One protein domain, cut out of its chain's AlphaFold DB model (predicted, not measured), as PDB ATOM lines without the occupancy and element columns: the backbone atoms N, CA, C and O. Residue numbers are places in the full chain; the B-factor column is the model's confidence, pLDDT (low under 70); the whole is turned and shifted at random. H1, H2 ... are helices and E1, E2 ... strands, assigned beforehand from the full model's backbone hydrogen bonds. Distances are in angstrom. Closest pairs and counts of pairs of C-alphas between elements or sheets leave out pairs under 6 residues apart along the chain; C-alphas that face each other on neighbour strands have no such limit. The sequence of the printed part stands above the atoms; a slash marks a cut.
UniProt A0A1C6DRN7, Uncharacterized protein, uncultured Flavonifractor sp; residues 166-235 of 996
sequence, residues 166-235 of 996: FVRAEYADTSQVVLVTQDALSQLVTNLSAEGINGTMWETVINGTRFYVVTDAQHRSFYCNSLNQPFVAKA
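This is residues 166 to 235 of the 996 residues of an uncharacterized protein of uncultured Flavonifractor sp (UniProt A0A1C6DRN7). What does a first look show? A strongly twisted sheet of four strands, ending on one side in the long hairpin of E3 and E4, has the one helix, H1, packed along one of its faces. A small ribbon of two strands, E1 and E5, packs through E5 on E4 and E6. What makes it up, and how large is it? There are 70 printed residues, with one named helix and six named strands in the order E1 E2 H1 E3 E4 E5 E6, of mixed class, helices and strands; the four-stranded sheet is mixed, in the order E2 E6 E4 E3, and E1 and E5 are antiparallel. The whole is compact, with a radius of gyration of the C-alphas of 10.8 A, and spans 32 by 22 by 21 A.

What does the first strand pair with? E1, residues 166 to 168, is the antiparallel neighbour of E5, residues 221 to 224, with N 167 and O 222 2.8 A apart, within hydrogen-bond range. What follows it? E2, residues 176 to 179, is an edge strand parallel to E6, residues 231 to 234, with N 232 and O 178 at 2.8 A. H1, residues 182 to 194, is on the sheet at a height over the sheet of 8.4 A, over E4, residues 209 to 216, and E3, residues 199 to 206, and every O i to N i+4 pair in it is within hydrogen-bond range. E2, H1 and E3 form a split strand-helix-strand unit, two strands of one sheet with a helix between them along the chain and with E6 and E4 between them in the sheet, and its crossover is right-handed. How do the later strands join? E3 and E4 are an antiparallel hairpin, with N 202 and O 213 at 2.8 A, and E6 is antiparallel to E4, with N 212 and O 233 at 2.7 A. The closest C-alphas of E4 and E5, those of Thr 215 and Phe 222, are 4.8 A apart.

Where do the first elements lie? E1 begins at C-alpha 166, (110.719, 84.464, 105.347), and measures 6.6 A; E2 measures 9.7 A. H1 measures 18.6 A and begins at C-alpha 182, (99.797, 88.971, 91.491). And the later ones? E3 measures 18.5 A and bends by 68 degrees at residue 203; E4 measures 20.4 A and bends by 60 degrees at residue 212. E5 measures 8.9 A, and E6, 10.4 A, ends at C-alpha 234, (94.146, 86.557, 95.335).

How far does it reach? The two C-alphas farthest apart, those of Ala 194 and Gly 208, are 32.8 A apart. Is it unbroken and sure? The printed part has no cut and no long link. Its mean pLDDT is 73.7, with 19 residues under 70, among them residues 177 to 184.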
ATOM      1  N   PHE A 166     111.394  85.748 105.176       78.38
ATOM      2  CA  PHE A 166     110.719  84.464 105.347       78.38
ATOM      3  C   PHE A 166     110.476  84.170 106.828       78.38
ATOM      4  O   PHE A 166     111.419  83.979 107.595       78.38
ATOM      5  N   VAL A 167     109.204  84.066 107.196       79.81
ATOM      6  CA  VAL A 167     108.730  83.681 108.526       79.81
ATOM      7  C   VAL A 167     108.100  82.299 108.418       79.81
ATOM      8  O   VAL A 167     107.319  82.043 107.500       79.81
ATOM      9  N   ARG A 168     108.441  81.372 109.321       76.25
ATOM     10  CA  ARG A 168     107.814  80.039 109.316       76.25
ATOM     11  C   ARG A 168     106.302  80.182 109.440       76.25
ATOM     12  O   ARG A 168     105.838  81.001 110.224       76.25
ATOM     13  N   ALA A 169     105.548  79.348 108.729       73.44
ATOM     14  CA  ALA A 169     104.087  79.432 108.696       73.44
ATOM     15  C   ALA A 169     103.430  79.379 110.093       73.44
ATOM     16  O   ALA A 169     102.386  79.981 110.294       73.44
ATOM     17  N   GLU A 170     104.064  78.706 111.062       73.50
ATOM     18  CA  GLU A 170     103.632  78.609 112.469       73.50
ATOM     19  C   GLU A 170     103.825  79.896 113.298       73.50
ATOM     20  O   GLU A 170     103.238  80.023 114.368       73.50
ATOM     21  N   TYR A 171     104.638  80.840 112.812       73.12
ATOM     22  CA  TYR A 171     104.936  82.125 113.462       73.12
ATOM     23  C   TYR A 171     104.500  83.334 112.627       73.12
ATOM     24  O   TYR A 171     104.694  84.472 113.052       73.12
ATOM     25  N   ALA A 172     103.963  83.099 111.430       73.50
ATOM     26  CA  ALA A 172     103.364  84.146 110.623       73.50
ATOM     27  C   ALA A 172     102.027  84.551 111.248       73.50
ATOM     28  O   ALA A 172     101.240  83.687 111.645       73.50
ATOM     29  N   ASP A 173     101.765  85.853 111.306       74.75
ATOM     30  CA  ASP A 173     100.454  86.341 111.702       74.75
ATOM     31  C   ASP A 173      99.479  86.084 110.551       74.75
ATOM     32  O   ASP A 173      99.519  86.749 109.520       74.75
ATOM     33  N   THR A 174      98.647  85.056 110.698       75.69
ATOM     34  CA  THR A 174      97.625  84.696 109.711       75.69
ATOM     35  C   THR A 174      96.275  85.355 109.989       75.69
ATOM     36  O   THR A 174      95.377  85.227 109.157       75.69
ATOM     37  N   SER A 175      96.128  86.075 111.113       69.50
ATOM     38  CA  SER A 175      94.919  86.844 111.456       69.50
ATOM     39  C   SER A 175      94.751  88.093 110.585       69.50
ATOM     40  O   SER A 175      93.629  88.557 110.377       69.50
ATOM     41  N   GLN A 176      95.851  88.579 110.000       70.31
ATOM     42  CA  GLN A 176      95.867  89.673 109.036       70.31
ATOM     43  C   GLN A 176      96.815  89.384 107.870       70.31
ATOM     44  O   GLN A 176      97.826  88.703 108.014       70.31
ATOM     45  N   VAL A 177      96.497  89.914 106.688       67.12
ATOM     46  CA  VAL A 177      97.317  89.737 105.475       67.12
ATOM     47  C   VAL A 177      97.524  91.048 104.732       67.12
ATOM     48  O   VAL A 177      96.640  91.906 104.722       67.12
ATOM     49  N   VAL A 178      98.679  91.187 104.075       68.81
ATOM     50  CA  VAL A 178      98.991  92.346 103.226       68.81
ATOM     51  C   VAL A 178      98.618  92.021 101.785       68.81
ATOM     52  O   VAL A 178      99.197  91.114 101.183       68.81
ATOM     53  N   LEU A 179      97.649  92.750 101.230       63.91
ATOM     54  CA  LEU A 179      97.145  92.510  99.877       63.91
ATOM     55  C   LEU A 179      98.001  93.237  98.837       63.91
ATOM     56  O   LEU A 179      98.226  94.438  98.935       63.91
ATOM     57  N   VAL A 180      98.448  92.506  97.817       66.62
ATOM     58  CA  VAL A 180      99.207  93.036  96.676       66.62
ATOM     59  C   VAL A 180      98.734  92.405  95.364       66.62
ATOM     60  O   VAL A 180      98.026  91.392  95.358       66.62
ATOM     61  N   THR A 181      99.132  92.979  94.226       62.50
ATOM     62  CA  THR A 181      98.832  92.392  92.913       62.50
ATOM     63  C   THR A 181      99.626  91.102  92.683       62.50
ATOM     64  O   THR A 181     100.713  90.887  93.229       62.50
ATOM     65  N   GLN A 182      99.097  90.210  91.843       69.50
ATOM     66  CA  GLN A 182      99.797  88.971  91.491       69.50
ATOM     67  C   GLN A 182     101.112  89.254  90.743       69.50
ATOM     68  O   GLN A 182     102.111  88.565  90.972       69.50
ATOM     69  N   ASP A 183     101.138  90.299  89.912       66.06
ATOM     70  CA  ASP A 183     102.345  90.763  89.225       66.06
ATOM     71  C   ASP A 183     103.398  91.271  90.220       66.06
ATOM     72  O   ASP A 183     104.575  90.935  90.077       66.06
ATOM     73  N   ALA A 184     102.986  91.967  91.288       65.56
ATOM     74  CA  ALA A 184     103.880  92.382  92.369       65.56
ATOM     75  C   ALA A 184     104.521  91.183  93.087       65.56
ATOM     76  O   ALA A 184     105.725  91.198  93.354       65.56
ATOM     77  N   LEU A 185     103.764  90.108  93.353       74.00
ATOM     78  CA  LEU A 185     104.335  88.871  93.908       74.00
ATOM     79  C   LEU A 185     105.274  88.167  92.922       74.00
ATOM     80  O   LEU A 185     106.293  87.608  93.327       74.00
ATOM     81  N   SER A 186     104.950  88.181  91.629       74.00
ATOM     82  CA  SER A 186     105.781  87.582  90.577       74.00
ATOM     83  C   SER A 186     107.120  88.316  90.435       74.00
ATOM     84  O   SER A 186     108.194  87.704  90.377       74.00
ATOM     85  N   GLN A 187     107.074  89.649  90.476       70.56
ATOM     86  CA  GLN A 187     108.257  90.497  90.468       70.56
ATOM     87  C   GLN A 187     109.077  90.327  91.754       70.56
ATOM     88  O   GLN A 187     110.301  90.231  91.683       70.56
ATOM     89  N   LEU A 188     108.427  90.187  92.915       74.69
ATOM     90  CA  LEU A 188     109.092  89.886  94.185       74.69
ATOM     91  C   LEU A 188     109.876  88.566  94.122       74.69
ATOM     92  O   LEU A 188     111.037  88.529  94.522       74.69
ATOM     93  N   VAL A 189     109.296  87.497  93.566       75.62
ATOM     94  CA  VAL A 189     110.003  86.216  93.362       75.62
ATOM     95  C   VAL A 189     111.236  86.393  92.469       75.62
ATOM     96  O   VAL A 189     112.297  85.826  92.747       75.62
ATOM     97  N   THR A 190     111.118  87.208  91.421       77.06
ATOM     98  CA  THR A 190     112.230  87.526  90.513       77.06
ATOM     99  C   THR A 190     113.338  88.302  91.232       77.06
ATOM    100  O   THR A 190     114.514  87.969  91.082       77.06
ATOM    101  N   ASN A 191     112.975  89.281  92.063       75.25
ATOM    102  CA  ASN A 191     113.917  90.090  92.840       75.25
ATOM    103  C   ASN A 191     114.634  89.252  93.908       75.25
ATOM    104  O   ASN A 191     115.857  89.292  93.989       75.25
ATOM    105  N   LEU A 192     113.904  88.416  94.654       74.44
ATOM    106  CA  LEU A 192     114.486  87.473  95.617       74.44
ATOM    107  C   LEU A 192     115.492  86.537  94.938       74.44
ATOM    108  O   LEU A 192     116.595  86.328  95.442       74.44
ATOM    109  N   SER A 193     115.147  86.040  93.746       75.56
ATOM    110  CA  SER A 193     116.038  85.190  92.952       75.56
ATOM    111  C   SER A 193     117.313  85.926  92.519       75.56
ATOM    112  O   SER A 193     118.390  85.329  92.519       75.56
ATOM    113  N   ALA A 194     117.220  87.219  92.186       71.50
ATOM    114  CA  ALA A 194     118.371  88.053  91.828       71.50
ATOM    115  C   ALA A 194     119.330  88.291  93.012       71.50
ATOM    116  O   ALA A 194     120.533  88.437  92.800       71.50
ATOM    117  N   GLU A 195     118.823  88.252  94.247       68.88
ATOM    118  CA  GLU A 195     119.613  88.347  95.486       68.88
ATOM    119  C   GLU A 195     120.095  86.991  96.028       68.88
ATOM    120  O   GLU A 195     120.729  86.916  97.080       68.88
ATOM    121  N   GLY A 196     119.830  85.898  95.304       68.81
ATOM    122  CA  GLY A 196     120.226  84.546  95.703       68.81
ATOM    123  C   GLY A 196     119.316  83.904  96.754       68.81
ATOM    124  O   GLY A 196     119.699  82.901  97.363       68.81
ATOM    125  N   ILE A 197     118.115  84.446  96.962       75.75
ATOM    126  CA  ILE A 197     117.102  83.920  97.878       75.75
ATOM    127  C   ILE A 197     116.076  83.100  97.077       75.75
ATOM    128  O   ILE A 197     115.373  83.613  96.210       75.75
ATOM    129  N   ASN A 198     115.954  81.805  97.384       72.00
ATOM    130  CA  ASN A 198     115.025  80.901  96.693       72.00
ATOM    131  C   ASN A 198     113.584  81.052  97.215       72.00
ATOM    132  O   ASN A 198     113.165  80.303  98.103       72.00
ATOM    133  N   GLY A 199     112.832  81.998  96.648       75.00
ATOM    134  CA  GLY A 199     111.382  82.122  96.824       75.00
ATOM    135  C   GLY A 199     110.598  81.503  95.661       75.00
ATOM    136  O   GLY A 199     111.032  81.559  94.515       75.00
ATOM    137  N   THR A 200     109.430  80.927  95.937       81.50
ATOM    138  CA  THR A 200     108.486  80.430  94.922       81.50
ATOM    139  C   THR A 200     107.067  80.877  95.240       81.50
ATOM    140  O   THR A 200     106.648  80.828  96.398       81.50
ATOM    141  N   MET A 201     106.318  81.298  94.220       83.62
ATOM    142  CA  MET A 201     104.893  81.580  94.375       83.62
ATOM    143  C   MET A 201     104.129  80.262  94.536       83.62
ATOM    144  O   MET A 201     104.317  79.332  93.751       83.62
ATOM    145  N   TRP A 202     103.285  80.178  95.557       83.19
ATOM    146  CA  TRP A 202     102.526  78.986  95.917       83.19
ATOM    147  C   TRP A 202     101.090  79.366  96.283       83.19
ATOM    148  O   TRP A 202     100.857  80.423  96.862       83.19
ATOM    149  N   GLU A 203     100.123  78.518  95.947       85.69
ATOM    150  CA  GLU A 203      98.721  78.714  96.324       85.69
ATOM    151  C   GLU A 203      98.424  78.004  97.650       85.69
ATOM    152  O   GLU A 203      98.660  76.803  97.788       85.69
ATOM    153  N   THR A 204      97.884  78.728  98.630       80.12
ATOM    154  CA  THR A 204      97.536  78.172  99.943       80.12
ATOM    155  C   THR A 204      96.244  78.765 100.504       80.12
ATOM    156  O   THR A 204      95.709  79.744  99.983       80.12
ATOM    157  N   VAL A 205      95.727  78.155 101.571       78.12
ATOM    158  CA  VAL A 205      94.556  78.638 102.312       78.12
ATOM    159  C   VAL A 205      95.019  79.292 103.612       78.12
ATOM    160  O   VAL A 205      95.679  78.643 104.419       78.12
ATOM    161  N   ILE A 206      94.634  80.551 103.824       74.38
ATOM    162  CA  ILE A 206      94.843  81.302 105.071       74.38
ATOM    163  C   ILE A 206      93.455  81.693 105.589       74.38
ATOM    164  O   ILE A 206      92.664  82.257 104.833       74.38
ATOM    165  N   ASN A 207      93.119  81.312 106.829       69.62
ATOM    166  CA  ASN A 207      91.809  81.564 107.455       69.62
ATOM    167  C   ASN A 207      90.596  81.278 106.539       69.62
ATOM    168  O   ASN A 207      89.651  82.055 106.427       69.62
ATOM    169  N   GLY A 208      90.634  80.138 105.839       65.88
ATOM    170  CA  GLY A 208      89.546  79.673 104.968       65.88
ATOM    171  C   GLY A 208      89.485  80.318 103.575       65.88
ATOM    172  O   GLY A 208      88.676  79.881 102.757       65.88
ATOM    173  N   THR A 209      90.357  81.284 103.262       61.12
ATOM    174  CA  THR A 209      90.415  81.971 101.958       61.12
ATOM    175  C   THR A 209      91.662  81.566 101.162       61.12
ATOM    176  O   THR A 209      92.739  81.386 101.728       61.12
ATOM    177  N   ARG A 210      91.521  81.383  99.840       74.38
ATOM    178  CA  ARG A 210      92.603  80.967  98.926       74.38
ATOM    179  C   ARG A 210      93.418  82.161  98.416       74.38
ATOM    180  O   ARG A 210      92.865  83.056  97.776       74.38
ATOM    181  N   PHE A 211      94.733  82.114  98.611       80.44
ATOM    182  CA  PHE A 211      95.676  83.141  98.169       80.44
ATOM    183  C   PHE A 211      96.913  82.549  97.484       80.44
ATOM    184  O   PHE A 211      97.364  81.454  97.819       80.44
ATOM    185  N   TYR A 212      97.491  83.314  96.559       79.25
ATOM    186  CA  TYR A 212      98.882  83.199  96.147       79.25
ATOM    187  C   TYR A 212      99.770  83.888  97.180       79.25
ATOM    188  O   TYR A 212      99.531  85.032  97.557       79.25
ATOM    189  N   VAL A 213     100.810  83.188  97.611       83.69
ATOM    190  CA  VAL A 213     101.826  83.651  98.560       83.69
ATOM    191  C   VAL A 213     103.215  83.382  98.002       83.69
ATOM    192  O   VAL A 213     103.391  82.488  97.174       83.69
ATOM    193  N   VAL A 214     104.227  84.102  98.479       81.50
ATOM    194  CA  VAL A 214     105.629  83.736  98.232       81.50
ATOM    195  C   VAL A 214     106.128  82.875  99.388       81.50
ATOM    196  O   VAL A 214     106.040  83.268 100.548       81.50
ATOM    197  N   THR A 215     106.644  81.691  99.069       83.69
ATOM    198  CA  THR A 215     107.139  80.706 100.040       83.69
ATOM    199  C   THR A 215     108.583  80.315  99.780       83.69
ATOM    200  O   THR A 215     109.086  80.488  98.668       83.69
ATOM    201  N   ASP A 216     109.256  79.769 100.795       80.00
ATOM    202  CA  ASP A 216     110.533  79.090 100.580       80.00
ATOM    203  C   ASP A 216     110.360  77.855  99.670       80.00
ATOM    204  O   ASP A 216     109.256  77.349  99.467       80.00
ATOM    205  N   ALA A 217     111.462  77.332  99.131       73.31
ATOM    206  CA  ALA A 217     111.447  76.175  98.228       73.31
ATOM    207  C   ALA A 217     110.885  74.870  98.844       73.31
ATOM    208  O   ALA A 217     110.802  73.857  98.152       73.31
ATOM    209  N   GLN A 218     110.562  74.849 100.142       75.62
ATOM    210  CA  GLN A 218     109.924  73.717 100.820       75.62
ATOM    211  C   GLN A 218     108.490  74.027 101.280       75.62
ATOM    212  O   GLN A 218     107.889  73.185 101.947       75.62
ATOM    213  N   HIS A 219     107.949  75.200 100.941       80.44
ATOM    214  CA  HIS A 219     106.631  75.689 101.347       80.44
ATOM    215  C   HIS A 219     106.411  75.745 102.870       80.44
ATOM    216  O   HIS A 219     105.290  75.580 103.344       80.44
ATOM    217  N   ARG A 220     107.475  75.957 103.658       74.69
ATOM    218  CA  ARG A 220     107.417  75.965 105.137       74.69
ATOM    219  C   ARG A 220     107.322  77.362 105.744       74.69
ATOM    220  O   ARG A 220     106.964  77.499 106.914       74.69
ATOM    221  N   SER A 221     107.660  78.381 104.965       81.81
ATOM    222  CA  SER A 221     107.741  79.767 105.417       81.81
ATOM    223  C   SER A 221     107.044  80.680 104.419       81.81
ATOM    224  O   SER A 221     107.191  80.468 103.214       81.81
ATOM    225  N   PHE A 222     106.323  81.688 104.907       82.25
ATOM    226  CA  PHE A 222     105.742  82.760 104.103       82.25
ATOM    227  C   PHE A 222     106.684  83.960 104.073       82.25
ATOM    228  O   PHE A 222     107.370  84.238 105.053       82.25
ATOM    229  N   TYR A 223     106.738  84.662 102.945       78.38
ATOM    230  CA  TYR A 223     107.420  85.945 102.871       78.38
ATOM    231  C   TYR A 223     106.501  87.032 103.440       78.38
ATOM    232  O   TYR A 223     105.432  87.302 102.885       78.38
ATOM    233  N   CYS A 224     106.906  87.617 104.563       73.88
ATOM    234  CA  CYS A 224     106.096  88.525 105.364       73.88
ATOM    235  C   CYS A 224     106.716  89.919 105.466       73.88
ATOM    236  O   CYS A 224     107.917  90.103 105.237       73.88
ATOM    237  N   ASN A 225     105.886  90.893 105.846       66.94
ATOM    238  CA  ASN A 225     106.352  92.210 106.268       66.94
ATOM    239  C   ASN A 225     107.054  92.143 107.640       66.94
ATOM    240  O   ASN A 225     107.117  91.089 108.279       66.94
ATOM    241  N   SER A 226     107.555  93.279 108.128       62.62
ATOM    242  CA  SER A 226     108.206  93.384 109.444       62.62
ATOM    243  C   SER A 226     107.301  93.053 110.640       62.62
ATOM    244  O   SER A 226     107.805  92.904 111.750       62.62
ATOM    245  N   LEU A 227     105.986  92.935 110.427       63.78
ATOM    246  CA  LEU A 227     104.987  92.538 111.425       63.78
ATOM    247  C   LEU A 227     104.613  91.053 111.324       63.78
ATOM    248  O   LEU A 227     103.653  90.617 111.944       63.78
ATOM    249  N   ASN A 228     105.365  90.270 110.544       72.19
ATOM    250  CA  ASN A 228     105.111  88.856 110.260       72.19
ATOM    251  C   ASN A 228     103.795  88.573 109.511       72.19
ATOM    252  O   ASN A 228     103.404  87.408 109.406       72.19
ATOM    253  N   GLN A 229     103.163  89.590 108.921       73.31
ATOM    254  CA  GLN A 229     101.968  89.437 108.092       73.31
ATOM    255  C   GLN A 229     102.380  89.039 106.669       73.31
ATOM    256  O   GLN A 229     103.238  89.704 106.073       73.31
ATOM    257  N   PRO A 230     101.813  87.969 106.092       78.50
ATOM    258  CA  PRO A 230     102.236  87.490 104.788       78.50
ATOM    259  C   PRO A 230     101.726  88.402 103.668       78.50
ATOM    260  O   PRO A 230     100.593  88.891 103.704       78.50
ATOM    261  N   PHE A 231     102.566  88.595 102.646       77.31
ATOM    262  CA  PHE A 231     102.148  89.231 101.397       77.31
ATOM    263  C   PHE A 231     101.360  88.232 100.558       77.31
ATOM    264  O   PHE A 231     101.858  87.150 100.220       77.31
ATOM    265  N   VAL A 232     100.131  88.603 100.213       75.75
ATOM    266  CA  VAL A 232      99.190  87.738  99.513       75.75
ATOM    267  C   VAL A 232      98.631  88.428  98.270       75.75
ATOM    268  O   VAL A 232      98.346  89.622  98.273       75.75
ATOM    269  N   ALA A 233      98.418  87.654  97.212       70.50
ATOM    270  CA  ALA A 233      97.600  88.034  96.067       70.50
ATOM    271  C   ALA A 233      96.463  87.024  95.935       70.50
ATOM    272  O   ALA A 233      96.580  85.868  96.336       70.50
ATOM    273  N   LYS A 234      95.322  87.431  95.396       66.62
ATOM    274  CA  LYS A 234      94.146  86.557  95.335       66.62
ATOM    275  C   LYS A 234      94.348  85.429  94.315       66.62
ATOM    276  O   LYS A 234      94.706  85.708  93.175       66.62
ATOM    277  N   ALA A 235      94.091  84.172  94.705       54.56
ATOM    278  CA  ALA A 235      94.320  83.021  93.822       54.56
ATOM    279  C   ALA A 235      93.196  82.748  92.809       54.56
ATOM    280  O   ALA A 235      93.479  82.283  91.713       54.56
TER     281      ALA A 235